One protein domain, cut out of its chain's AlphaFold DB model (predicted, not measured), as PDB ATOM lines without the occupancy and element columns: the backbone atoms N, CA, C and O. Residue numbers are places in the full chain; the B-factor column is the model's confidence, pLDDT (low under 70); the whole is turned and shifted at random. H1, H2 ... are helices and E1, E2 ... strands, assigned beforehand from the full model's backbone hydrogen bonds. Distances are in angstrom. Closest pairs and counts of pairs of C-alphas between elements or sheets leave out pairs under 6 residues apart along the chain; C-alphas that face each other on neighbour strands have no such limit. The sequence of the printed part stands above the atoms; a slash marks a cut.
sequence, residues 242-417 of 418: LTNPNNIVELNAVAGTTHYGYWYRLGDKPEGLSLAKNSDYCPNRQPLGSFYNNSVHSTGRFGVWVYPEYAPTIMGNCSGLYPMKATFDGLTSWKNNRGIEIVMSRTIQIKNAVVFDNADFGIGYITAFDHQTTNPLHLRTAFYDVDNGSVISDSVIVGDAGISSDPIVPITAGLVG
ATOM      1  N   LEU A 242       8.214  84.618  47.874       51.28
ATOM      2  CA  LEU A 242       7.826  83.388  48.548       51.28
ATOM      3  C   LEU A 242       6.653  83.709  49.480       51.28
ATOM      4  O   LEU A 242       6.824  84.280  50.555       51.28
ATOM      5  N   THR A 243       5.436  83.358  49.062       54.09
ATOM      6  CA  THR A 243       4.203  83.596  49.842       54.09
ATOM      7  C   THR A 243       3.815  82.418  50.744       54.09
ATOM      8  O   THR A 243       2.912  82.540  51.569       54.09
ATOM      9  N   ASN A 244       4.510  81.282  50.616       71.81
ATOM     10  CA  ASN A 244       4.387  80.112  51.481       71.81
ATOM     11  C   ASN A 244       5.787  79.711  51.975       71.81
ATOM     12  O   ASN A 244       6.639  79.368  51.150       71.81
ATOM     13  N   PRO A 245       6.057  79.739  53.290       68.69
ATOM     14  CA  PRO A 245       7.387  79.438  53.798       68.69
ATOM     15  C   PRO A 245       7.718  77.941  53.714       68.69
ATOM     16  O   PRO A 245       8.891  77.586  53.761       68.69
ATOM     17  N   ASN A 246       6.735  77.062  53.481       75.75
ATOM     18  CA  ASN A 246       6.951  75.623  53.278       75.75
ATOM     19  C   ASN A 246       7.548  75.273  51.892       75.75
ATOM     20  O   ASN A 246       7.478  74.137  51.425       75.75
ATOM     21  N   ASN A 247       8.100  76.256  51.183       71.44
ATOM     22  CA  ASN A 247       8.822  76.029  49.939       71.44
ATOM     23  C   ASN A 247      10.226  75.464  50.219       71.44
ATOM     24  O   ASN A 247      10.839  75.759  51.244       71.44
ATOM     25  N   ILE A 248      10.736  74.671  49.275       78.94
ATOM     26  CA  ILE A 248      12.121  74.185  49.254       78.94
ATOM     27  C   ILE A 248      12.912  75.146  48.366       78.94
ATOM     28  O   ILE A 248      12.690  75.187  47.155       78.94
ATOM     29  N   VAL A 249      13.771  75.955  48.981       76.50
ATOM     30  CA  VAL A 249      14.603  76.971  48.327       76.50
ATOM     31  C   VAL A 249      16.051  76.635  48.641       76.50
ATOM     32  O   VAL A 249      16.582  77.026  49.675       76.50
ATOM     33  N   GLU A 250      16.694  75.866  47.773       83.56
ATOM     34  CA  GLU A 250      18.060  75.395  47.997       83.56
ATOM     35  C   GLU A 250      18.936  75.650  46.776       83.56
ATOM     36  O   GLU A 250      18.460  75.519  45.649       83.56
ATOM     37  N   LEU A 251      20.212  75.977  46.998       80.06
ATOM     38  CA  LEU A 251      21.231  76.070  45.944       80.06
ATOM     39  C   LEU A 251      20.928  77.119  44.859       80.06
ATOM     40  O   LEU A 251      21.352  76.980  43.713       80.06
ATOM     41  N   ASN A 252      20.197  78.179  45.210       65.81
ATOM     42  CA  ASN A 252      19.825  79.236  44.270       65.81
ATOM     43  C   ASN A 252      20.798  80.421  44.325       65.81
ATOM     44  O   ASN A 252      21.460  80.664  45.334       65.81
ATOM     45  N   ALA A 253      20.830  81.203  43.247       78.69
ATOM     46  CA  ALA A 253      21.540  82.474  43.174       78.69
ATOM     47  C   ALA A 253      20.603  83.575  42.667       78.69
ATOM     48  O   ALA A 253      20.042  83.459  41.578       78.69
ATOM     49  N   VAL A 254      20.433  84.642  43.450       69.38
ATOM     50  CA  VAL A 254      19.617  85.811  43.090       69.38
ATOM     51  C   VAL A 254      20.508  87.039  42.956       69.38
ATOM     52  O   VAL A 254      21.327  87.320  43.828       69.38
ATOM     53  N   ALA A 255      20.350  87.796  41.870       74.88
ATOM     54  CA  ALA A 255      21.185  88.959  41.607       74.88
ATOM     55  C   ALA A 255      20.436  90.112  40.928       74.88
ATOM     56  O   ALA A 255      19.527  89.886  40.131       74.88
ATOM     57  N   GLY A 256      20.872  91.349  41.190       55.91
ATOM     58  CA  GLY A 256      20.562  92.507  40.338       55.91
ATOM     59  C   GLY A 256      19.119  93.014  40.407       55.91
ATOM     60  O   GLY A 256      18.611  93.554  39.424       55.91
ATOM     61  N   THR A 257      18.433  92.833  41.537       49.56
ATOM     62  CA  THR A 257      17.040  93.271  41.694       49.56
ATOM     63  C   THR A 257      16.946  94.721  42.179       49.56
ATOM     64  O   THR A 257      17.825  95.235  42.872       49.56
ATOM     65  N   THR A 258      15.848  95.407  41.845       52.38
ATOM     66  CA  THR A 258      15.649  96.808  42.258       52.38
ATOM     67  C   THR A 258      15.412  96.960  43.761       52.38
ATOM     68  O   THR A 258      15.737  98.004  44.315       52.38
ATOM     69  N   HIS A 259      14.851  95.942  44.426       59.84
ATOM     70  CA  HIS A 259      14.477  96.014  45.840       59.84
ATOM     71  C   HIS A 259      14.811  94.730  46.607       59.84
ATOM     72  O   HIS A 259      15.614  94.789  47.528       59.84
ATOM     73  N   TYR A 260      14.220  93.586  46.258       72.94
ATOM     74  CA  TYR A 260      14.268  92.372  47.086       72.94
ATOM     75  C   TYR A 260      14.930  91.214  46.342       72.94
ATOM     76  O   TYR A 260      14.668  91.042  45.153       72.94
ATOM     77  N   GLY A 261      15.781  90.438  47.009       81.50
ATOM     78  CA  GLY A 261      16.294  89.173  46.486       81.50
ATOM     79  C   GLY A 261      15.337  88.024  46.783       81.50
ATOM     80  O   GLY A 261      14.572  87.612  45.922       81.50
ATOM     81  N   TYR A 262      15.342  87.546  48.025       85.44
ATOM     82  CA  TYR A 262      14.347  86.621  48.561       85.44
ATOM     83  C   TYR A 262      13.366  87.382  49.445       85.44
ATOM     84  O   TYR A 262      13.774  88.008  50.426       85.44
ATOM     85  N   TRP A 263      12.071  87.306  49.146       82.75
ATOM     86  CA  TRP A 263      11.048  87.981  49.944       82.75
ATOM     87  C   TRP A 263      10.027  86.989  50.493       82.75
ATOM     88  O   TRP A 263       9.155  86.505  49.774       82.75
ATOM     89  N   TYR A 264      10.108  86.729  51.795       83.12
ATOM     90  CA  TYR A 264       9.103  85.986  52.547       83.12
ATOM     91  C   TYR A 264       8.022  86.957  53.020       83.12
ATOM     92  O   TYR A 264       8.124  87.533  54.107       83.12
ATOM     93  N   ARG A 265       6.994  87.154  52.182       81.44
ATOM     94  CA  ARG A 265       5.831  87.990  52.506       81.44
ATOM     95  C   ARG A 265       4.758  87.155  53.196       81.44
ATOM     96  O   ARG A 265       3.911  86.558  52.532       81.44
ATOM     97  N   LEU A 266       4.790  87.116  54.523       82.31
ATOM     98  CA  LEU A 266       3.977  86.188  55.312       82.31
ATOM     99  C   LEU A 266       2.880  86.926  56.083       82.31
ATOM    100  O   LEU A 266       3.116  87.502  57.139       82.31
ATOM    101  N   GLY A 267       1.668  86.929  55.527       78.88
ATOM    102  CA  GLY A 267       0.498  87.515  56.182       78.88
ATOM    103  C   GLY A 267      -0.098  86.617  57.271       78.88
ATOM    104  O   GLY A 267       0.097  85.400  57.268       78.88
ATOM    105  N   ASP A 268      -0.899  87.219  58.157       82.12
ATOM    106  CA  ASP A 268      -1.705  86.501  59.159       82.12
ATOM    107  C   ASP A 268      -2.769  85.606  58.532       82.12
ATOM    108  O   ASP A 268      -3.232  84.652  59.142       82.12
ATOM    109  N   LYS A 269      -3.200  85.920  57.313       83.25
ATOM    110  CA  LYS A 269      -4.155  85.127  56.547       83.25
ATOM    111  C   LYS A 269      -3.753  85.130  55.077       83.25
ATOM    112  O   LYS A 269      -3.117  86.085  54.628       83.25
ATOM    113  N   PRO A 270      -4.136  84.099  54.309       74.69
ATOM    114  CA  PRO A 270      -4.031  84.159  52.864       74.69
ATOM    115  C   PRO A 270      -4.915  85.293  52.333       74.69
ATOM    116  O   PRO A 270      -6.044  85.489  52.784       74.69
ATOM    117  N   GLU A 271      -4.389  86.049  51.377       71.00
ATOM    118  CA  GLU A 271      -5.114  87.138  50.726       71.00
ATOM    119  C   GLU A 271      -6.059  86.588  49.634       71.00
ATOM    120  O   GLU A 271      -5.920  85.460  49.149       71.00
ATOM    121  N   GLY A 272      -7.053  87.388  49.240       71.19
ATOM    122  CA  GLY A 272      -7.985  87.041  48.164       71.19
ATOM    123  C   GLY A 272      -8.938  85.883  48.495       71.19
ATOM    124  O   GLY A 272      -9.309  85.652  49.644       71.19
ATOM    125  N   LEU A 273      -9.374  85.149  47.466       63.06
ATOM    126  CA  LEU A 273     -10.394  84.092  47.588       63.06
ATOM    127  C   LEU A 273      -9.947  82.891  48.442       63.06
ATOM    128  O   LEU A 273     -10.790  82.129  48.921       63.06
ATOM    129  N   SER A 274      -8.640  82.729  48.659       62.09
ATOM    130  CA  SER A 274      -8.073  81.701  49.538       62.09
ATOM    131  C   SER A 274      -8.478  81.895  51.002       62.09
ATOM    132  O   SER A 274      -8.619  80.906  51.721       62.09
ATOM    133  N   LEU A 275      -8.775  83.134  51.421       69.94
ATOM    134  CA  LEU A 275      -9.287  83.445  52.759       69.94
ATOM    135  C   LEU A 275     -10.597  82.705  53.069       69.94
ATOM    136  O   LEU A 275     -10.768  82.170  54.161       69.94
ATOM    137  N   ALA A 276     -11.510  82.651  52.096       59.41
ATOM    138  CA  ALA A 276     -12.822  82.026  52.256       59.41
ATOM    139  C   ALA A 276     -12.770  80.490  52.192       59.41
ATOM    140  O   ALA A 276     -13.664  79.823  52.705       59.41
ATOM    141  N   LYS A 277     -11.737  79.924  51.552       66.31
ATOM    142  CA  LYS A 277     -11.579  78.473  51.370       66.31
ATOM    143  C   LYS A 277     -10.748  77.810  52.463       66.31
ATOM    144  O   LYS A 277     -10.910  76.616  52.689       66.31
ATOM    145  N   ASN A 278      -9.851  78.551  53.109       70.94
ATOM    146  CA  ASN A 278      -8.948  77.996  54.106       70.94
ATOM    147  C   ASN A 278      -8.727  78.978  55.263       70.94
ATOM    148  O   ASN A 278      -7.649  79.541  55.445       70.94
ATOM    149  N   SER A 279      -9.788  79.201  56.042       74.38
ATOM    150  CA  SER A 279      -9.806  80.181  57.132       74.38
ATOM    151  C   SER A 279      -8.844  79.857  58.281       74.38
ATOM    152  O   SER A 279      -8.510  80.763  59.048       74.38
ATOM    153  N   ASP A 280      -8.407  78.599  58.415       84.81
ATOM    154  CA  ASP A 280      -7.431  78.151  59.426       84.81
ATOM    155  C   ASP A 280      -5.986  78.072  58.889       84.81
ATOM    156  O   ASP A 280      -5.060  77.709  59.616       84.81
ATOM    157  N   TYR A 281      -5.752  78.462  57.632       84.31
ATOM    158  CA  TYR A 281      -4.403  78.606  57.091       84.31
ATOM    159  C   TYR A 281      -3.831  79.981  57.431       84.31
ATOM    160  O   TYR A 281      -4.439  81.008  57.129       84.31
ATOM    161  N   CYS A 282      -2.651  79.999  58.046       87.31
ATOM    162  CA  CYS A 282      -1.932  81.213  58.420       87.31
ATOM    163  C   CYS A 282      -0.501  81.135  57.867       87.31
ATOM    164  O   CYS A 282       0.311  80.409  58.441       87.31
ATOM    165  N   PRO A 283      -0.176  81.831  56.758       87.25
ATOM    166  CA  PRO A 283       1.147  81.781  56.131       87.25
ATOM    167  C   PRO A 283       2.297  82.038  57.108       87.25
ATOM    168  O   PRO A 283       3.284  81.308  57.104       87.25
ATOM    169  N   ASN A 284       2.145  83.009  58.010       87.50
ATOM    170  CA  ASN A 284       3.130  83.309  59.050       87.50
ATOM    171  C   ASN A 284       3.267  82.233  60.144       87.50
ATOM    172  O   ASN A 284       4.195  82.309  60.944       87.50
ATOM    173  N   ARG A 285       2.379  81.237  60.202       89.06
ATOM    174  CA  ARG A 285       2.437  80.112  61.151       89.06
ATOM    175  C   ARG A 285       2.955  78.823  60.531       89.06
ATOM    176  O   ARG A 285       3.261  77.896  61.281       89.06
ATOM    177  N   GLN A 286       3.058  78.757  59.206       90.19
ATOM    178  CA  GLN A 286       3.484  77.562  58.482       90.19
ATOM    179  C   GLN A 286       4.953  77.204  58.777       90.19
ATOM    180  O   GLN A 286       5.791  78.109  58.855       90.19
ATOM    181  N   PRO A 287       5.295  75.906  58.896       90.62
ATOM    182  CA  PRO A 287       6.683  75.453  58.934       90.62
ATOM    183  C   PRO A 287       7.497  75.974  57.746       90.62
ATOM    184  O   PRO A 287       6.974  76.092  56.635       90.62
ATOM    185  N   LEU A 288       8.779  76.264  57.979       91.06
ATOM    186  CA  LEU A 288       9.719  76.543  56.895       91.06
ATOM    187  C   LEU A 288      10.067  75.212  56.224       91.06
ATOM    188  O   LEU A 288      10.388  74.256  56.927       91.06
ATOM    189  N   GLY A 289       9.998  75.153  54.894       87.81
ATOM    190  CA  GLY A 289      10.315  73.948  54.126       87.81
ATOM    191  C   GLY A 289      11.817  73.682  54.140       87.81
ATOM    192  O   GLY A 289      12.308  72.892  54.941       87.81
ATOM    193  N   SER A 290      12.555  74.377  53.274       86.50
ATOM    194  CA  SER A 290      14.017  74.438  53.351       86.50
ATOM    195  C   SER A 290      14.549  75.755  52.794       86.50
ATOM    196  O   SER A 290      14.036  76.265  51.796       86.50
ATOM    197  N   PHE A 291      15.588  76.287  53.435       91.81
ATOM    198  CA  PHE A 291      16.410  77.372  52.919       91.81
ATOM    199  C   PHE A 291      17.875  76.997  53.132       91.81
ATOM    200  O   PHE A 291      18.386  77.157  54.240       91.81
ATOM    201  N   TYR A 292      18.524  76.460  52.095       95.12
ATOM    202  CA  TYR A 292      19.864  75.879  52.210       95.12
ATOM    203  C   TYR A 292      20.805  76.320  51.082       95.12
ATOM    204  O   TYR A 292      20.485  76.168  49.903       95.12
ATOM    205  N   ASN A 293      21.992  76.822  51.430       91.81
ATOM    206  CA  ASN A 293      23.064  77.166  50.483       91.81
ATOM    207  C   ASN A 293      22.619  78.093  49.336       91.81
ATOM    208  O   ASN A 293      22.942  77.875  48.168       91.81
ATOM    209  N   ASN A 294      21.859  79.136  49.664       85.94
ATOM    210  CA  ASN A 294      21.451  80.151  48.694       85.94
ATOM    211  C   ASN A 294      22.429  81.328  48.675       85.94
ATOM    212  O   ASN A 294      23.034  81.666  49.693       85.94
ATOM    213  N   SER A 295      22.527  82.006  47.534       87.69
ATOM    214  CA  SER A 295      23.315  83.225  47.368       87.69
ATOM    215  C   SER A 295      22.462  84.396  46.886       87.69
ATOM    216  O   SER A 295      21.554  84.222  46.073       87.69
ATOM    217  N   VAL A 296      22.736  85.602  47.387       89.06
ATOM    218  CA  VAL A 296      22.041  86.820  46.957       89.06
ATOM    219  C   VAL A 296      22.956  88.028  46.895       89.06
ATOM    220  O   VAL A 296      23.662  88.333  47.860       89.06
ATOM    221  N   HIS A 297      22.913  88.759  45.777       87.19
ATOM    222  CA  HIS A 297      23.715  89.964  45.654       87.19
ATOM    223  C   HIS A 297      23.172  91.078  44.772       87.19
ATOM    224  O   HIS A 297      22.292  90.892  43.937       87.19
ATOM    225  N   SER A 298      23.758  92.269  44.915       81.69
ATOM    226  CA  SER A 298      23.445  93.417  44.054       81.69
ATOM    227  C   SER A 298      21.953  93.781  44.051       81.69
ATOM    228  O   SER A 298      21.423  94.186  43.018       81.69
ATOM    229  N   THR A 299      21.268  93.611  45.188       77.19
ATOM    230  CA  THR A 299      19.861  94.005  45.355       77.19
ATOM    231  C   THR A 299      19.744  95.403  45.964       77.19
ATOM    232  O   THR A 299      20.445  95.759  46.915       77.19
ATOM    233  N   GLY A 300      18.840  96.219  45.419       66.00
ATOM    234  CA  GLY A 300      18.719  97.633  45.795       66.00
ATOM    235  C   GLY A 300      18.193  97.898  47.213       66.00
ATOM    236  O   GLY A 300      18.324  99.021  47.704       66.00
ATOM    237  N   ARG A 301      17.617  96.899  47.905       76.75
ATOM    238  CA  ARG A 301      17.087  97.070  49.270       76.75
ATOM    239  C   ARG A 301      17.421  95.925  50.232       76.75
ATOM    240  O   ARG A 301      18.092  96.178  51.222       76.75
ATOM    241  N   PHE A 302      16.984  94.698  49.970       82.81
ATOM    242  CA  PHE A 302      17.169  93.558  50.872       82.81
ATOM    243  C   PHE A 302      17.575  92.308  50.094       82.81
ATOM    244  O   PHE A 302      16.858  91.906  49.177       82.81
ATOM    245  N   GLY A 303      18.658  91.649  50.501       85.75
ATOM    246  CA  GLY A 303      19.033  90.339  49.980       85.75
ATOM    247  C   GLY A 303      18.007  89.281  50.383       85.75
ATOM    248  O   GLY A 303      17.438  88.609  49.529       85.75
ATOM    249  N   VAL A 304      17.689  89.191  51.672       94.06
ATOM    250  CA  VAL A 304      16.571  88.405  52.208       94.06
ATOM    251  C   VAL A 304      15.706  89.306  53.080       94.06
ATOM    252  O   VAL A 304      16.220  90.012  53.948       94.06
ATOM    253  N   TRP A 305      14.391  89.266  52.881       91.19
ATOM    254  CA  TRP A 305      13.439  90.017  53.691       91.19
ATOM    255  C   TRP A 305      12.308  89.124  54.188       91.19
ATOM    256  O   TRP A 305      11.559  88.565  53.385       91.19
ATOM    257  N   VAL A 306      12.171  89.006  55.508       90.00
ATOM    258  CA  VAL A 306      11.049  88.324  56.164       90.00
ATOM    259  C   VAL A 306      10.164  89.384  56.810       90.00
ATOM    260  O   VAL A 306      10.567  90.028  57.778       90.00
ATOM    261  N   TYR A 307       8.977  89.595  56.239       82.88
ATOM    262  CA  TYR A 307       8.052  90.671  56.606       82.88
ATOM    263  C   TYR A 307       6.603  90.275  56.267       82.88
ATOM    264  O   TYR A 307       6.391  89.622  55.247       82.88
ATOM    265  N   PRO A 308       5.568  90.719  57.002       76.88
ATOM    266  CA  PRO A 308       5.597  91.540  58.217       76.88
ATOM    267  C   PRO A 308       6.042  90.802  59.475       76.88
ATOM    268  O   PRO A 308       6.788  91.377  60.258       76.88
ATOM    269  N   GLU A 309       5.622  89.552  59.651       84.50
ATOM    270  CA  GLU A 309       5.971  88.709  60.793       84.50
ATOM    271  C   GLU A 309       6.095  87.252  60.337       84.50
ATOM    272  O   GLU A 309       5.314  86.784  59.508       84.50
ATOM    273  N   TYR A 310       7.031  86.509  60.932       89.12
ATOM    274  CA  TYR A 310       7.091  85.060  60.827       89.12
ATOM    275  C   TYR A 310       7.175  84.383  62.201       89.12
ATOM    276  O   TYR A 310       8.090  84.624  62.990       89.12
ATOM    277  N   ALA A 311       6.197  83.528  62.494       87.50
ATOM    278  CA  ALA A 311       6.003  82.862  63.775       87.50
ATOM    279  C   ALA A 311       5.619  81.383  63.589       87.50
ATOM    280  O   ALA A 311       4.500  80.986  63.942       87.50
ATOM    281  N   PRO A 312       6.518  80.568  63.010       89.62
ATOM    282  CA  PRO A 312       6.211  79.197  62.636       89.62
ATOM    283  C   PRO A 312       5.790  78.351  63.840       89.62
ATOM    284  O   PRO A 312       6.298  78.498  64.952       89.62
ATOM    285  N   THR A 313       4.851  77.437  63.608       88.00
ATOM    286  CA  THR A 313       4.343  76.490  64.607       88.00
ATOM    287  C   THR A 313       4.325  75.085  64.031       88.00
ATOM    288  O   THR A 313       4.213  74.913  62.819       88.00
ATOM    289  N   ILE A 314       4.377  74.073  64.900       86.25
ATOM    290  CA  ILE A 314       4.376  72.661  64.474       86.25
ATOM    291  C   ILE A 314       3.131  72.339  63.636       86.25
ATOM    292  O   ILE A 314       3.208  71.622  62.644       86.25
ATOM    293  N   MET A 315       1.975  72.881  64.025       85.19
ATOM    294  CA  MET A 315       0.706  72.615  63.345       85.19
ATOM    295  C   MET A 315       0.515  73.432  62.064       85.19
ATOM    296  O   MET A 315      -0.346  73.095  61.256       85.19
ATOM    297  N   GLY A 316       1.246  74.534  61.886       84.25
ATOM    298  CA  GLY A 316       1.092  75.436  60.744       84.25
ATOM    299  C   GLY A 316      -0.188  76.280  60.729       84.25
ATOM    300  O   GLY A 316      -0.263  77.272  60.007       84.25
ATOM    301  N   ASN A 317      -1.208  75.909  61.497       87.62
ATOM    302  CA  ASN A 317      -2.508  76.562  61.475       87.62
ATOM    303  C   ASN A 317      -2.568  77.825  62.347       87.62
ATOM    304  O   ASN A 317      -1.657  78.150  63.111       87.62
ATOM    305  N   CYS A 318      -3.676  78.550  62.238       86.50
ATOM    306  CA  CYS A 318      -3.850  79.841  62.896       86.50
ATOM    307  C   CYS A 318      -3.950  79.772  64.421       86.50
ATOM    308  O   CYS A 318      -3.668  80.758  65.100       86.50
ATOM    309  N   SER A 319      -4.348  78.615  64.946       86.38
ATOM    310  CA  SER A 319      -4.492  78.368  66.383       86.38
ATOM    311  C   SER A 319      -3.262  77.691  67.000       86.38
ATOM    312  O   SER A 319      -3.293  77.317  68.171       86.38
ATOM    313  N   GLY A 320      -2.184  77.509  66.229       83.31
ATOM    314  CA  GLY A 320      -0.961  76.857  66.680       83.31
ATOM    315  C   GLY A 320      -0.302  77.606  67.840       83.31
ATOM    316  O   GLY A 320       0.009  78.794  67.743       83.31
ATOM    317  N   LEU A 321      -0.063  76.896  68.947       80.88
ATOM    318  CA  LEU A 321       0.566  77.456  70.153       80.88
ATOM    319  C   LEU A 321       2.005  76.978  70.370       80.88
ATOM    320  O   LEU A 321       2.739  77.600  71.134       80.88
ATOM    321  N   TYR A 322       2.406  75.892  69.706       83.75
ATOM    322  CA  TYR A 322       3.731  75.299  69.858       83.75
ATOM    323  C   TYR A 322       4.662  75.809  68.758       83.75
ATOM    324  O   TYR A 322       4.437  75.467  67.590       83.75
ATOM    325  N   PRO A 323       5.668  76.632  69.099       83.88
ATOM    326  CA  PRO A 323       6.566  77.202  68.113       83.88
ATOM    327  C   PRO A 323       7.385  76.110  67.426       83.88
ATOM    328  O   PRO A 323       7.700  75.073  68.011       83.88
ATOM    329  N   MET A 324       7.730  76.358  66.170       86.50
ATOM    330  CA  MET A 324       8.628  75.528  65.383       86.50
ATOM    331  C   MET A 324       9.824  76.363  64.954       86.50
ATOM    332  O   MET A 324       9.707  77.550  64.665       86.50
ATOM    333  N   LYS A 325      10.991  75.737  64.921       88.56
ATOM    334  CA  LYS A 325      12.222  76.360  64.453       88.56
ATOM    335  C   LYS A 325      12.204  76.511  62.931       88.56
ATOM    336  O   LYS A 325      11.975  75.525  62.234       88.56
ATOM    337  N   ALA A 326      12.506  77.705  62.430       91.50
ATOM    338  CA  ALA A 326      12.746  77.957  61.009       91.50
ATOM    339  C   ALA A 326      14.208  78.351  60.790       91.50
ATOM    340  O   ALA A 326      14.663  79.359  61.325       91.50
ATOM    341  N   THR A 327      14.944  77.555  60.014       93.31
ATOM    342  CA  THR A 327      16.389  77.731  59.813       93.31
ATOM    343  C   THR A 327      16.692  78.208  58.396       93.31
ATOM    344  O   THR A 327      16.390  77.512  57.432       93.31
ATOM    345  N   PHE A 328      17.340  79.364  58.286       94.94
ATOM    346  CA  PHE A 328      17.994  79.857  57.079       94.94
ATOM    347  C   PHE A 328      19.464  79.443  57.137       94.94
ATOM    348  O   PHE A 328      20.238  80.020  57.902       94.94
ATOM    349  N   ASP A 329      19.831  78.418  56.376       96.00
ATOM    350  CA  ASP A 329      21.132  77.757  56.459       96.00
ATOM    351  C   ASP A 329      21.978  78.017  55.199       96.00
ATOM    352  O   ASP A 329      21.484  77.958  54.072       96.00
ATOM    353  N   GLY A 330      23.259  78.335  55.367       95.44
ATOM    354  CA  GLY A 330      24.207  78.474  54.258       95.44
ATOM    355  C   GLY A 330      24.019  79.719  53.379       95.44
ATOM    356  O   GLY A 330      24.410  79.714  52.213       95.44
ATOM    357  N   LEU A 331      23.388  80.788  53.880       96.19
ATOM    358  CA  LEU A 331      23.165  82.010  53.092       96.19
ATOM    359  C   LEU A 331      24.484  82.731  52.779       96.19
ATOM    360  O   LEU A 331      25.157  83.181  53.698       96.19
ATOM    361  N   THR A 332      24.788  82.977  51.505       92.81
ATOM    362  CA  THR A 332      25.859  83.904  51.093       92.81
ATOM    363  C   THR A 332      25.262  85.215  50.571       92.81
ATOM    364  O   THR A 332      24.585  85.212  49.548       92.81
ATOM    365  N   SER A 333      25.493  86.349  51.241       91.19
ATOM    366  CA  SER A 333      24.852  87.633  50.900       91.19
ATOM    367  C   SER A 333      25.842  88.793  50.791       91.19
ATOM    368  O   SER A 333      26.485  89.139  51.785       91.19
ATOM    369  N   TRP A 334      25.904  89.453  49.624       89.75
ATOM    370  CA  TRP A 334      26.799  90.599  49.402       89.75
ATOM    371  C   TRP A 334      26.279  91.661  48.439       89.75
ATOM    372  O   TRP A 334      25.404  91.408  47.628       89.75
ATOM    373  N   LYS A 335      26.829  92.874  48.480       81.56
ATOM    374  CA  LYS A 335      26.460  94.005  47.602       81.56
ATOM    375  C   LYS A 335      24.975  94.340  47.583       81.56
ATOM    376  O   LYS A 335      24.482  94.915  46.614       81.56
ATOM    377  N   ASN A 336      24.247  93.969  48.624       82.50
ATOM    378  CA  ASN A 336      22.874  94.396  48.812       82.50
ATOM    379  C   ASN A 336      22.877  95.690  49.622       82.50
ATOM    380  O   ASN A 336      23.863  96.007  50.286       82.50
ATOM    381  N   ASN A 337      21.776  96.436  49.620       82.00
ATOM    382  CA  ASN A 337      21.641  97.509  50.603       82.00
ATOM    383  C   ASN A 337      21.594  96.911  52.029       82.00
ATOM    384  O   ASN A 337      22.414  97.254  52.869       82.00
ATOM    385  N   ARG A 338      20.747  95.906  52.273       87.19
ATOM    386  CA  ARG A 338      20.730  95.096  53.507       87.19
ATOM    387  C   ARG A 338      20.873  93.623  53.163       87.19
ATOM    388  O   ARG A 338      20.247  93.178  52.204       87.19
ATOM    389  N   GLY A 339      21.659  92.865  53.923       88.62
ATOM    390  CA  GLY A 339      21.889  91.443  53.657       88.62
ATOM    391  C   GLY A 339      20.647  90.589  53.921       88.62
ATOM    392  O   GLY A 339      19.934  90.229  52.990       88.62
ATOM    393  N   ILE A 340      20.351  90.298  55.187       92.81
ATOM    394  CA  ILE A 340      19.122  89.622  55.626       92.81
ATOM    395  C   ILE A 340      18.454  90.418  56.749       92.81
ATOM    396  O   ILE A 340      19.075  90.712  57.769       92.81
ATOM    397  N   GLU A 341      17.181  90.768  56.564       90.31
ATOM    398  CA  GLU A 341      16.360  91.449  57.569       90.31
ATOM    399  C   GLU A 341      15.163  90.580  57.965       90.31
ATOM    400  O   GLU A 341      14.378  90.134  57.121       90.31
ATOM    401  N   ILE A 342      15.021  90.375  59.274       88.06
ATOM    402  CA  ILE A 342      13.945  89.617  59.899       88.06
ATOM    403  C   ILE A 342      13.087  90.574  60.731       88.06
ATOM    404  O   ILE A 342      13.540  91.118  61.741       88.06
ATOM    405  N   VAL A 343      11.837  90.780  60.318       83.75
ATOM    406  CA  VAL A 343      10.925  91.742  60.950       83.75
ATOM    407  C   VAL A 343       9.893  91.017  61.806       83.75
ATOM    408  O   VAL A 343       9.295  90.039  61.368       83.75
ATOM    409  N   MET A 344       9.728  91.470  63.054       79.12
ATOM    410  CA  MET A 344       8.712  91.039  64.030       79.12
ATOM    411  C   MET A 344       8.566  89.514  64.184       79.12
ATOM    412  O   MET A 344       7.519  89.025  64.585       79.12
ATOM    413  N   SER A 345       9.619  88.752  63.879       83.19
ATOM    414  CA  SER A 345       9.572  87.289  63.793       83.19
ATOM    415  C   SER A 345      10.168  86.607  65.024       83.19
ATOM    416  O   SER A 345      10.912  87.208  65.800       83.19
ATOM    417  N   ARG A 346       9.864  85.319  65.187       80.00
ATOM    418  CA  ARG A 346      10.263  84.485  66.330       80.00
ATOM    419  C   ARG A 346      10.715  83.102  65.863       80.00
ATOM    420  O   ARG A 346      10.275  82.650  64.813       80.00
ATOM    421  N   THR A 347      11.592  82.469  66.647       83.62
ATOM    422  CA  THR A 347      12.148  81.122  66.394       83.62
ATOM    423  C   THR A 347      12.833  80.965  65.031       83.62
ATOM    424  O   THR A 347      12.832  79.883  64.437       83.62
ATOM    425  N   ILE A 348      13.446  82.056  64.554       88.44
ATOM    426  CA  ILE A 348      14.195  82.103  63.295       88.44
ATOM    427  C   ILE A 348      15.684  81.927  63.581       88.44
ATOM    428  O   ILE A 348      16.274  82.671  64.364       88.44
ATOM    429  N   GLN A 349      16.306  80.948  62.936       90.06
ATOM    430  CA  GLN A 349      17.736  80.700  63.036       90.06
ATOM    431  C   GLN A 349      18.424  81.053  61.725       90.06
ATOM    432  O   GLN A 349      17.950  80.671  60.661       90.06
ATOM    433  N   ILE A 350      19.551  81.750  61.806       92.06
ATOM    434  CA  ILE A 350      20.451  81.978  60.677       92.06
ATOM    435  C   ILE A 350      21.728  81.198  60.974       92.06
ATOM    436  O   ILE A 350      22.391  81.458  61.980       92.06
ATOM    437  N   LYS A 351      22.033  80.206  60.141       92.88
ATOM    438  CA  LYS A 351      23.165  79.296  60.332       92.88
ATOM    439  C   LYS A 351      24.081  79.296  59.129       92.88
ATOM    440  O   LYS A 351      23.615  79.458  58.005       92.88
ATOM    441  N   ASN A 352      25.376  79.104  59.377       94.25
ATOM    442  CA  ASN A 352      26.389  78.950  58.331       94.25
ATOM    443  C   ASN A 352      26.353  80.070  57.273       94.25
ATOM    444  O   ASN A 352      26.669  79.843  56.107       94.25
ATOM    445  N   ALA A 353      25.921  81.275  57.652       93.00
ATOM    446  CA  ALA A 353      25.767  82.371  56.711       93.00
ATOM    447  C   ALA A 353      27.099  83.094  56.507       93.00
ATOM    448  O   ALA A 353      27.844  83.311  57.458       93.00
ATOM    449  N   VAL A 354      27.383  83.515  55.280       89.81
ATOM    450  CA  VAL A 354      28.518  84.367  54.923       89.81
ATOM    451  C   VAL A 354      27.965  85.682  54.385       89.81
ATOM    452  O   VAL A 354      27.464  85.750  53.264       89.81
ATOM    453  N   VAL A 355      28.021  86.738  55.192       87.75
ATOM    454  CA  VAL A 355      27.411  88.031  54.865       87.75
ATOM    455  C   VAL A 355      28.473  89.124  54.875       87.75
ATOM    456  O   VAL A 355      29.120  89.346  55.895       87.75
ATOM    457  N   PHE A 356      28.676  89.794  53.742       82.31
ATOM    458  CA  PHE A 356      29.756  90.772  53.570       82.31
ATOM    459  C   PHE A 356      29.406  91.862  52.556       82.31
ATOM    460  O   PHE A 356      28.570  91.626  51.697       82.31
ATOM    461  N   ASP A 357      30.045  93.035  52.622       78.75
ATOM    462  CA  ASP A 357      29.920  94.100  51.600       78.75
ATOM    463  C   ASP A 357      28.455  94.522  51.332       78.75
ATOM    464  O   ASP A 357      28.034  94.627  50.184       78.75
ATOM    465  N   ASN A 358      27.628  94.679  52.376       78.06
ATOM    466  CA  ASN A 358      26.254  95.196  52.251       78.06
ATOM    467  C   ASN A 358      26.217  96.652  52.746       78.06
ATOM    468  O   ASN A 358      26.907  96.976  53.699       78.06
ATOM    469  N   ALA A 359      25.439  97.534  52.116       75.38
ATOM    470  CA  ALA A 359      25.600  98.985  52.298       75.38
ATOM    471  C   ALA A 359      25.120  99.552  53.656       75.38
ATOM    472  O   ALA A 359      25.655 100.559  54.120       75.38
ATOM    473  N   ASP A 360      24.091  98.956  54.262       77.06
ATOM    474  CA  ASP A 360      23.476  99.368  55.533       77.06
ATOM    475  C   ASP A 360      23.843  98.374  56.651       77.06
ATOM    476  O   ASP A 360      24.590  98.704  57.573       77.06
ATOM    477  N   PHE A 361      23.394  97.117  56.544       79.31
ATOM    478  CA  PHE A 361      23.779  96.055  57.481       79.31
ATOM    479  C   PHE A 361      23.809  94.667  56.840       79.31
ATOM    480  O   PHE A 361      23.129  94.394  55.847       79.31
ATOM    481  N   GLY A 362      24.565  93.753  57.458       82.38
ATOM    482  CA  GLY A 362      24.614  92.350  57.054       82.38
ATOM    483  C   GLY A 362      23.394  91.563  57.535       82.38
ATOM    484  O   GLY A 362      22.648  91.018  56.724       82.38
ATOM    485  N   ILE A 363      23.162  91.526  58.849       88.06
ATOM    486  CA  ILE A 363      22.026  90.820  59.463       88.06
ATOM    487  C   ILE A 363      21.294  91.759  60.419       88.06
ATOM    488  O   ILE A 363      21.919  92.309  61.330       88.06
ATOM    489  N   GLY A 364      19.983  91.912  60.238       83.50
ATOM    490  CA  GLY A 364      19.132  92.769  61.062       83.50
ATOM    491  C   GLY A 364      17.901  92.041  61.596       83.50
ATOM    492  O   GLY A 364      17.189  91.379  60.845       83.50
ATOM    493  N   TYR A 365      17.634  92.207  62.891       80.56
ATOM    494  CA  TYR A 365      16.377  91.830  63.535       80.56
ATOM    495  C   TYR A 365      15.642  93.092  63.999       80.56
ATOM    496  O   TYR A 365      16.193  93.906  64.745       80.56
ATOM    497  N   ILE A 366      14.390  93.247  63.565       74.88
ATOM    498  CA  ILE A 366      13.545  94.407  63.884       74.88
ATOM    499  C   ILE A 366      12.373  93.960  64.762       74.88
ATOM    500  O   ILE A 366      11.587  93.106  64.353       74.88
ATOM    501  N   THR A 367      12.213  94.547  65.951       66.19
ATOM    502  CA  THR A 367      11.128  94.203  66.894       66.19
ATOM    503  C   THR A 367      10.519  95.447  67.537       66.19
ATOM    504  O   THR A 367      11.254  96.225  68.128       66.19
ATOM    505  N   ALA A 368       9.194  95.619  67.526       56.88
ATOM    506  CA  ALA A 368       8.530  96.711  68.253       56.88
ATOM    507  C   ALA A 368       8.179  96.327  69.710       56.88
ATOM    508  O   ALA A 368       7.819  95.179  69.986       56.88
ATOM    509  N   PHE A 369       8.271  97.279  70.653       49.81
ATOM    510  CA  PHE A 369       7.998  97.051  72.088       49.81
ATOM    511  C   PHE A 369       6.527  96.714  72.393       49.81
ATOM    512  O   PHE A 369       6.246  95.914  73.286       49.81
ATOM    513  N   ASP A 370       5.583  97.306  71.663       48.94
ATOM    514  CA  ASP A 370       4.137  97.115  71.833       48.94
ATOM    515  C   ASP A 370       3.637  95.779  71.257       48.94
ATOM    516  O   ASP A 370       2.726  95.168  71.825       48.94
ATOM    517  N   HIS A 371       4.298  95.259  70.220       52.16
ATOM    518  CA  HIS A 371       3.995  93.974  69.577       52.16
ATOM    519  C   HIS A 371       4.031  92.772  70.544       52.16
ATOM    520  O   HIS A 371       3.363  91.758  70.338       52.16
ATOM    521  N   GLN A 372       4.791  92.854  71.639       52.19
ATOM    522  CA  GLN A 372       4.863  91.773  72.631       52.19
ATOM    523  C   GLN A 372       3.665  91.740  73.590       52.19
ATOM    524  O   GLN A 372       3.388  90.699  74.192       52.19
ATOM    525  N   THR A 373       2.955  92.860  73.756       52.56
ATOM    526  CA  THR A 373       1.910  93.003  74.785       52.56
ATOM    527  C   THR A 373       0.599  92.307  74.416       52.56
ATOM    528  O   THR A 373      -0.110  91.841  75.306       52.56
ATOM    529  N   THR A 374       0.321  92.149  73.120       55.25
ATOM    530  CA  THR A 374      -0.862  91.459  72.575       55.25
ATOM    531  C   THR A 374      -0.639  89.961  72.339       55.25
ATOM    532  O   THR A 374      -1.596  89.220  72.121       55.25
ATOM    533  N   ASN A 375       0.611  89.489  72.410       57.28
ATOM    534  CA  ASN A 375       0.976  88.102  72.133       57.28
ATOM    535  C   ASN A 375       0.932  87.208  73.395       57.28
ATOM    536  O   ASN A 375       1.383  87.634  74.474       57.28
ATOM    537  N   PRO A 376       0.475  85.938  73.274       57.53
ATOM    538  CA  PRO A 376       0.580  84.947  74.345       57.53
ATOM    539  C   PRO A 376       2.031  84.783  74.816       57.53
ATOM    540  O   PRO A 376       2.961  84.876  74.019       57.53
ATOM    541  N   LEU A 377       2.240  84.515  76.108       59.34
ATOM    542  CA  LEU A 377       3.577  84.440  76.724       59.34
ATOM    543  C   LEU A 377       4.535  83.473  76.004       59.34
ATOM    544  O   LEU A 377       5.685  83.827  75.763       59.34
ATOM    545  N   HIS A 378       4.048  82.302  75.587       56.72
ATOM    546  CA  HIS A 378       4.823  81.260  74.884       56.72
ATOM    547  C   HIS A 378       5.231  81.627  73.451       56.72
ATOM    548  O   HIS A 378       5.877  80.857  72.750       56.72
ATOM    549  N   LEU A 379       4.797  82.796  73.006       53.44
ATOM    550  CA  LEU A 379       4.815  83.251  71.635       53.44
ATOM    551  C   LEU A 379       5.554  84.601  71.524       53.44
ATOM    552  O   LEU A 379       5.578  85.201  70.459       53.44
ATOM    553  N   ARG A 380       6.179  85.088  72.601       62.12
ATOM    554  CA  ARG A 380       6.947  86.340  72.600       62.12
ATOM    555  C   ARG A 380       8.371  86.112  72.089       62.12
ATOM    556  O   ARG A 380       8.971  85.076  72.351       62.12
ATOM    557  N   THR A 381       8.938  87.119  71.431       54.59
ATOM    558  CA  THR A 381      10.295  87.138  70.843       54.59
ATOM    559  C   THR A 381      11.442  87.095  71.869       54.59
ATOM    560  O   THR A 381      12.589  87.322  71.511       54.59
ATOM    561  N   ALA A 382      11.160  86.833  73.149       50.78
ATOM    562  CA  ALA A 382      12.116  86.971  74.250       50.78
ATOM    563  C   ALA A 382      12.978  85.719  74.517       50.78
ATOM    564  O   ALA A 382      13.789  85.732  75.440       50.78
ATOM    565  N   PHE A 383      12.825  84.647  73.736       52.53
ATOM    566  CA  PHE A 383      13.606  83.422  73.909       52.53
ATOM    567  C   PHE A 383      14.728  83.350  72.865       52.53
ATOM    568  O   PHE A 383      14.510  82.943  71.723       52.53
ATOM    569  N   TYR A 384      15.934  83.759  73.266       59.22
ATOM    570  CA  TYR A 384      17.170  83.377  72.585       59.22
ATOM    571  C   TYR A 384      17.572  82.000  73.112       59.22
ATOM    572  O   TYR A 384      17.998  81.865  74.256       59.22
ATOM    573  N   ASP A 385      17.367  80.979  72.292       63.31
ATOM    574  CA  ASP A 385      17.652  79.586  72.613       63.31
ATOM    575  C   ASP A 385      18.173  78.914  71.336       63.31
ATOM    576  O   ASP A 385      17.575  79.036  70.268       63.31
ATOM    577  N   VAL A 386      19.314  78.236  71.433       62.88
ATOM    578  CA  VAL A 386      19.928  77.516  70.307       62.88
ATOM    579  C   VAL A 386      19.065  76.342  69.841       62.88
ATOM    580  O   VAL A 386      19.120  75.976  68.661       62.88
ATOM    581  N   ASP A 387      18.231  75.804  70.732       67.06
ATOM    582  CA  ASP A 387      17.367  74.666  70.451       67.06
ATOM    583  C   ASP A 387      15.997  75.118  69.930       67.06
ATOM    584  O   ASP A 387      15.533  74.598  68.909       67.06
ATOM    585  N   ASN A 388      15.381  76.124  70.570       65.69
ATOM    586  CA  ASN A 388      13.991  76.522  70.291       65.69
ATOM    587  C   ASN A 388      13.761  78.020  70.028       65.69
ATOM    588  O   ASN A 388      12.616  78.431  69.848       65.69
ATOM    589  N   GLY A 389      14.803  78.847  70.016       74.06
ATOM    590  CA  GLY A 389      14.709  80.303  69.918       74.06
ATOM    591  C   GLY A 389      15.353  80.878  68.661       74.06
ATOM    592  O   GLY A 389      15.839  80.153  67.785       74.06
ATOM    593  N   SER A 390      15.335  82.209  68.563       81.62
ATOM    594  CA  SER A 390      16.023  82.903  67.473       81.62
ATOM    595  C   SER A 390      17.529  82.936  67.737       81.62
ATOM    596  O   SER A 390      17.949  83.278  68.842       81.62
ATOM    597  N   VAL A 391      18.350  82.591  66.743       84.31
ATOM    598  CA  VAL A 391      19.815  82.559  66.892       84.31
ATOM    599  C   VAL A 391      20.522  82.853  65.573       84.31
ATOM    600  O   VAL A 391      20.025  82.509  64.504       84.31
ATOM    601  N   ILE A 392      21.703  83.458  65.653       86.69
ATOM    602  CA  ILE A 392      22.680  83.477  64.563       86.69
ATOM    603  C   ILE A 392      23.845  82.599  65.025       86.69
ATOM    604  O   ILE A 392      24.451  82.902  66.052       86.69
ATOM    605  N   SER A 393      24.132  81.502  64.324       87.50
ATOM    606  CA  SER A 393      25.239  80.597  64.672       87.50
ATOM    607  C   SER A 393      26.092  80.264  63.459       87.50
ATOM    608  O   SER A 393      25.639  80.369  62.319       87.50
ATOM    609  N   ASP A 394      27.353  79.906  63.708       89.38
ATOM    610  CA  ASP A 394      28.282  79.385  62.694       89.38
ATOM    611  C   ASP A 394      28.443  80.296  61.461       89.38
ATOM    612  O   ASP A 394      28.811  79.852  60.380       89.38
ATOM    613  N   SER A 395      28.137  81.586  61.615       86.75
ATOM    614  CA  SER A 395      28.043  82.547  60.520       86.75
ATOM    615  C   SER A 395      29.236  83.501  60.527       86.75
ATOM    616  O   SER A 395      29.667  83.976  61.579       86.75
ATOM    617  N   VAL A 396      29.749  83.804  59.340       80.81
ATOM    618  CA  VAL A 396      30.813  84.775  59.089       80.81
ATOM    619  C   VAL A 396      30.177  86.074  58.614       80.81
ATOM    620  O   VAL A 396      29.508  86.116  57.584       80.81
ATOM    621  N   ILE A 397      30.398  87.150  59.361       78.94
ATOM    622  CA  ILE A 397      29.866  88.474  59.036       78.94
ATOM    623  C   ILE A 397      31.055  89.421  58.929       78.94
ATOM    624  O   ILE A 397      31.798  89.591  59.894       78.94
ATOM    625  N   VAL A 398      31.262  89.986  57.741       70.25
ATOM    626  CA  VAL A 398      32.392  90.873  57.437       70.25
ATOM    627  C   VAL A 398      31.854  92.254  57.097       70.25
ATOM    628  O   VAL A 398      31.079  92.406  56.156       70.25
ATOM    629  N   GLY A 399      32.286  93.264  57.840       61.88
ATOM    630  CA  GLY A 399      31.927  94.649  57.571       61.88
ATOM    631  C   GLY A 399      32.798  95.640  58.328       61.88
ATOM    632  O   GLY A 399      33.541  95.250  59.231       61.88
ATOM    633  N   ASP A 400      32.727  96.908  57.942       56.19
ATOM    634  CA  ASP A 400      33.429  98.014  58.583       56.19
ATOM    635  C   ASP A 400      32.769  98.369  59.923       56.19
ATOM    636  O   ASP A 400      31.554  98.561  60.009       56.19
ATOM    637  N   ALA A 401      33.581  98.485  60.977       51.91
ATOM    638  CA  ALA A 401      33.164  98.791  62.348       51.91
ATOM    639  C   ALA A 401      32.843 100.286  62.561       51.91
ATOM    640  O   ALA A 401      32.943 100.806  63.677       51.91
ATOM    641  N   GLY A 402      32.494 100.997  61.488       51.25
ATOM    642  CA  GLY A 402      32.105 102.398  61.531       51.25
ATOM    643  C   GLY A 402      30.842 102.608  62.368       51.25
ATOM    644  O   GLY A 402      29.887 101.836  62.312       51.25
ATOM    645  N   ILE A 403      30.818 103.692  63.144       50.03
ATOM    646  CA  ILE A 403      29.615 104.128  63.859       50.03
ATOM    647  C   ILE A 403      28.564 104.492  62.802       50.03
ATOM    648  O   ILE A 403      28.802 105.375  61.974       50.03
ATOM    649  N   SER A 404      27.411 103.815  62.809       48.03
ATOM    650  CA  SER A 404      26.281 104.225  61.971       48.03
ATOM    651  C   SER A 404      25.909 105.674  62.298       48.03
ATOM    652  O   SER A 404      25.744 106.030  63.464       48.03
ATOM    653  N   SER A 405      25.804 106.525  61.276       47.31
ATOM    654  CA  SER A 405      25.320 107.904  61.420       47.31
ATOM    655  C   SER A 405      23.822 107.967  61.717       47.31
ATOM    656  O   SER A 405      23.327 109.016  62.127       47.31
ATOM    657  N   ASP A 406      23.113 106.856  61.506       48.19
ATOM    658  CA  ASP A 406      21.699 106.743  61.811       48.19
ATOM    659  C   ASP A 406      21.526 106.338  63.280       48.19
ATOM    660  O   ASP A 406      22.172 105.391  63.744       48.19
ATOM    661  N   PRO A 407      20.672 107.041  64.047       44.22
ATOM    662  CA  PRO A 407      20.417 106.674  65.428       44.22
ATOM    663  C   PRO A 407      19.895 105.238  65.482       44.22
ATOM    664  O   PRO A 407      18.941 104.892  64.783       44.22
ATOM    665  N   ILE A 408      20.498 104.412  66.344       45.66
ATOM    666  CA  ILE A 408      19.934 103.116  66.722       45.66
ATOM    667  C   ILE A 408      18.561 103.410  67.326       45.66
ATOM    668  O   ILE A 408      18.438 103.879  68.459       45.66
ATOM    669  N   VAL A 409      17.517 103.202  66.529       44.59
ATOM    670  CA  VAL A 409      16.136 103.299  66.991       44.59
ATOM    671  C   VAL A 409      15.966 102.211  68.060       44.59
ATOM    672  O   VAL A 409      16.466 101.106  67.839       44.59
ATOM    673  N   PRO A 410      15.274 102.448  69.192       39.00
ATOM    674  CA  PRO A 410      15.181 101.503  70.321       39.00
ATOM    675  C   PRO A 410      14.660 100.078  70.013       39.00
ATOM    676  O   PRO A 410      14.538  99.263  70.920       39.00
ATOM    677  N   ILE A 411      14.336  99.780  68.755       42.84
ATOM    678  CA  ILE A 411      13.648  98.592  68.242       42.84
ATOM    679  C   ILE A 411      14.494  97.758  67.257       42.84
ATOM    680  O   ILE A 411      14.002  96.768  66.713       42.84
ATOM    681  N   THR A 412      15.750  98.147  67.013       42.75
ATOM    682  CA  THR A 412      16.621  97.534  65.998       42.75
ATOM    683  C   THR A 412      17.889  96.968  66.635       42.75
ATOM    684  O   THR A 412      18.647  97.706  67.262       42.75
ATOM    685  N   ALA A 413      18.150  95.673  66.436       47.16
ATOM    686  CA  ALA A 413      19.435  95.043  66.738       47.16
ATOM    687  C   ALA A 413      19.985  94.408  65.454       47.16
ATOM    688  O   ALA A 413      19.336  93.561  64.840       47.16
ATOM    689  N   GLY A 414      21.170  94.831  65.021       48.34
ATOM    690  CA  GLY A 414      21.800  94.318  63.807       48.34
ATOM    691  C   GLY A 414      23.316  94.373  63.893       48.34
ATOM    692  O   GLY A 414      23.878  95.229  64.577       48.34
ATOM    693  N   LEU A 415      23.976  93.444  63.204       53.47
ATOM    694  CA  LEU A 415      25.417  93.505  62.983       53.47
ATOM    695  C   LEU A 415      25.642  94.398  61.763       53.47
ATOM    696  O   LEU A 415      25.439  93.991  60.615       53.47
ATOM    697  N   VAL A 416      25.963  95.659  62.058       43.47
ATOM    698  CA  VAL A 416      26.277  96.688  61.068       43.47
ATOM    699  C   VAL A 416      27.634  96.359  60.472       43.47
ATOM    700  O   VAL A 416      28.602  96.120  61.192       43.47
ATOM    701  N   GLY A 417      27.677  96.326  59.152       37.50
ATOM    702  CA  GLY A 417      28.897  96.171  58.395       37.50
ATOM    703  C   GLY A 417      28.780  97.075  57.194       37.50
ATOM    704  O   GLY A 417      27.929  96.791  56.360       37.50
TER     705      GLY A 417
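Overview. This is residues 242 to 417 of the 418 residues of the protein "Hypothetical protein" of Rotaria sp. Silwood2 (UniProt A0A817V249). With little regular structure, the chain winds in stacked turns, a solenoid walled by three sheets; residues 272 to 277, of which 274 to 277 belong to H1, stick out. The printed part has 176 residues, with one named helix after E3 and fifteen named strands; the named elements hold only 66 of the 176 residues, and these are mostly strand. Sheets E1 E4 E7 E10 E13 and E2 E5 E8 E11 E14 are parallel, E3 E6 E9 E12 E15 mixed. It is compact, radius of gyration of the C-alphas 15.9 A, spanning 46 by 32 by 29 A.

Along the chain. Find C-alpha 248 at (12.121, 74.185, 49.254), where E1, residues 248-250, begins; then come E2 253-255, E3 260-266, H1 274-277, E4 290-292, E5 295-297, E6 302-308, E7 326-329, E8 332-334, E9 338-343, E10 348-351, E11 354-356, E12 361-366, E13 391-393, E14 396-398 and E15 412-415. E3 is 14.6 A long.

Arrangement. E1 runs on into E2 at 79 degrees. Across the parallel neighbour strands E3 and E6, find N 261 and O 302 within hydrogen-bond range, 2.8 A apart. H1 is too short for O i to N i+4 pairs.

Size, cuts and confidence. The printed part has no cut. Links E6 to E7 and E12 to E13 are among the long ones. Low pLDDT includes residues 367 to 388.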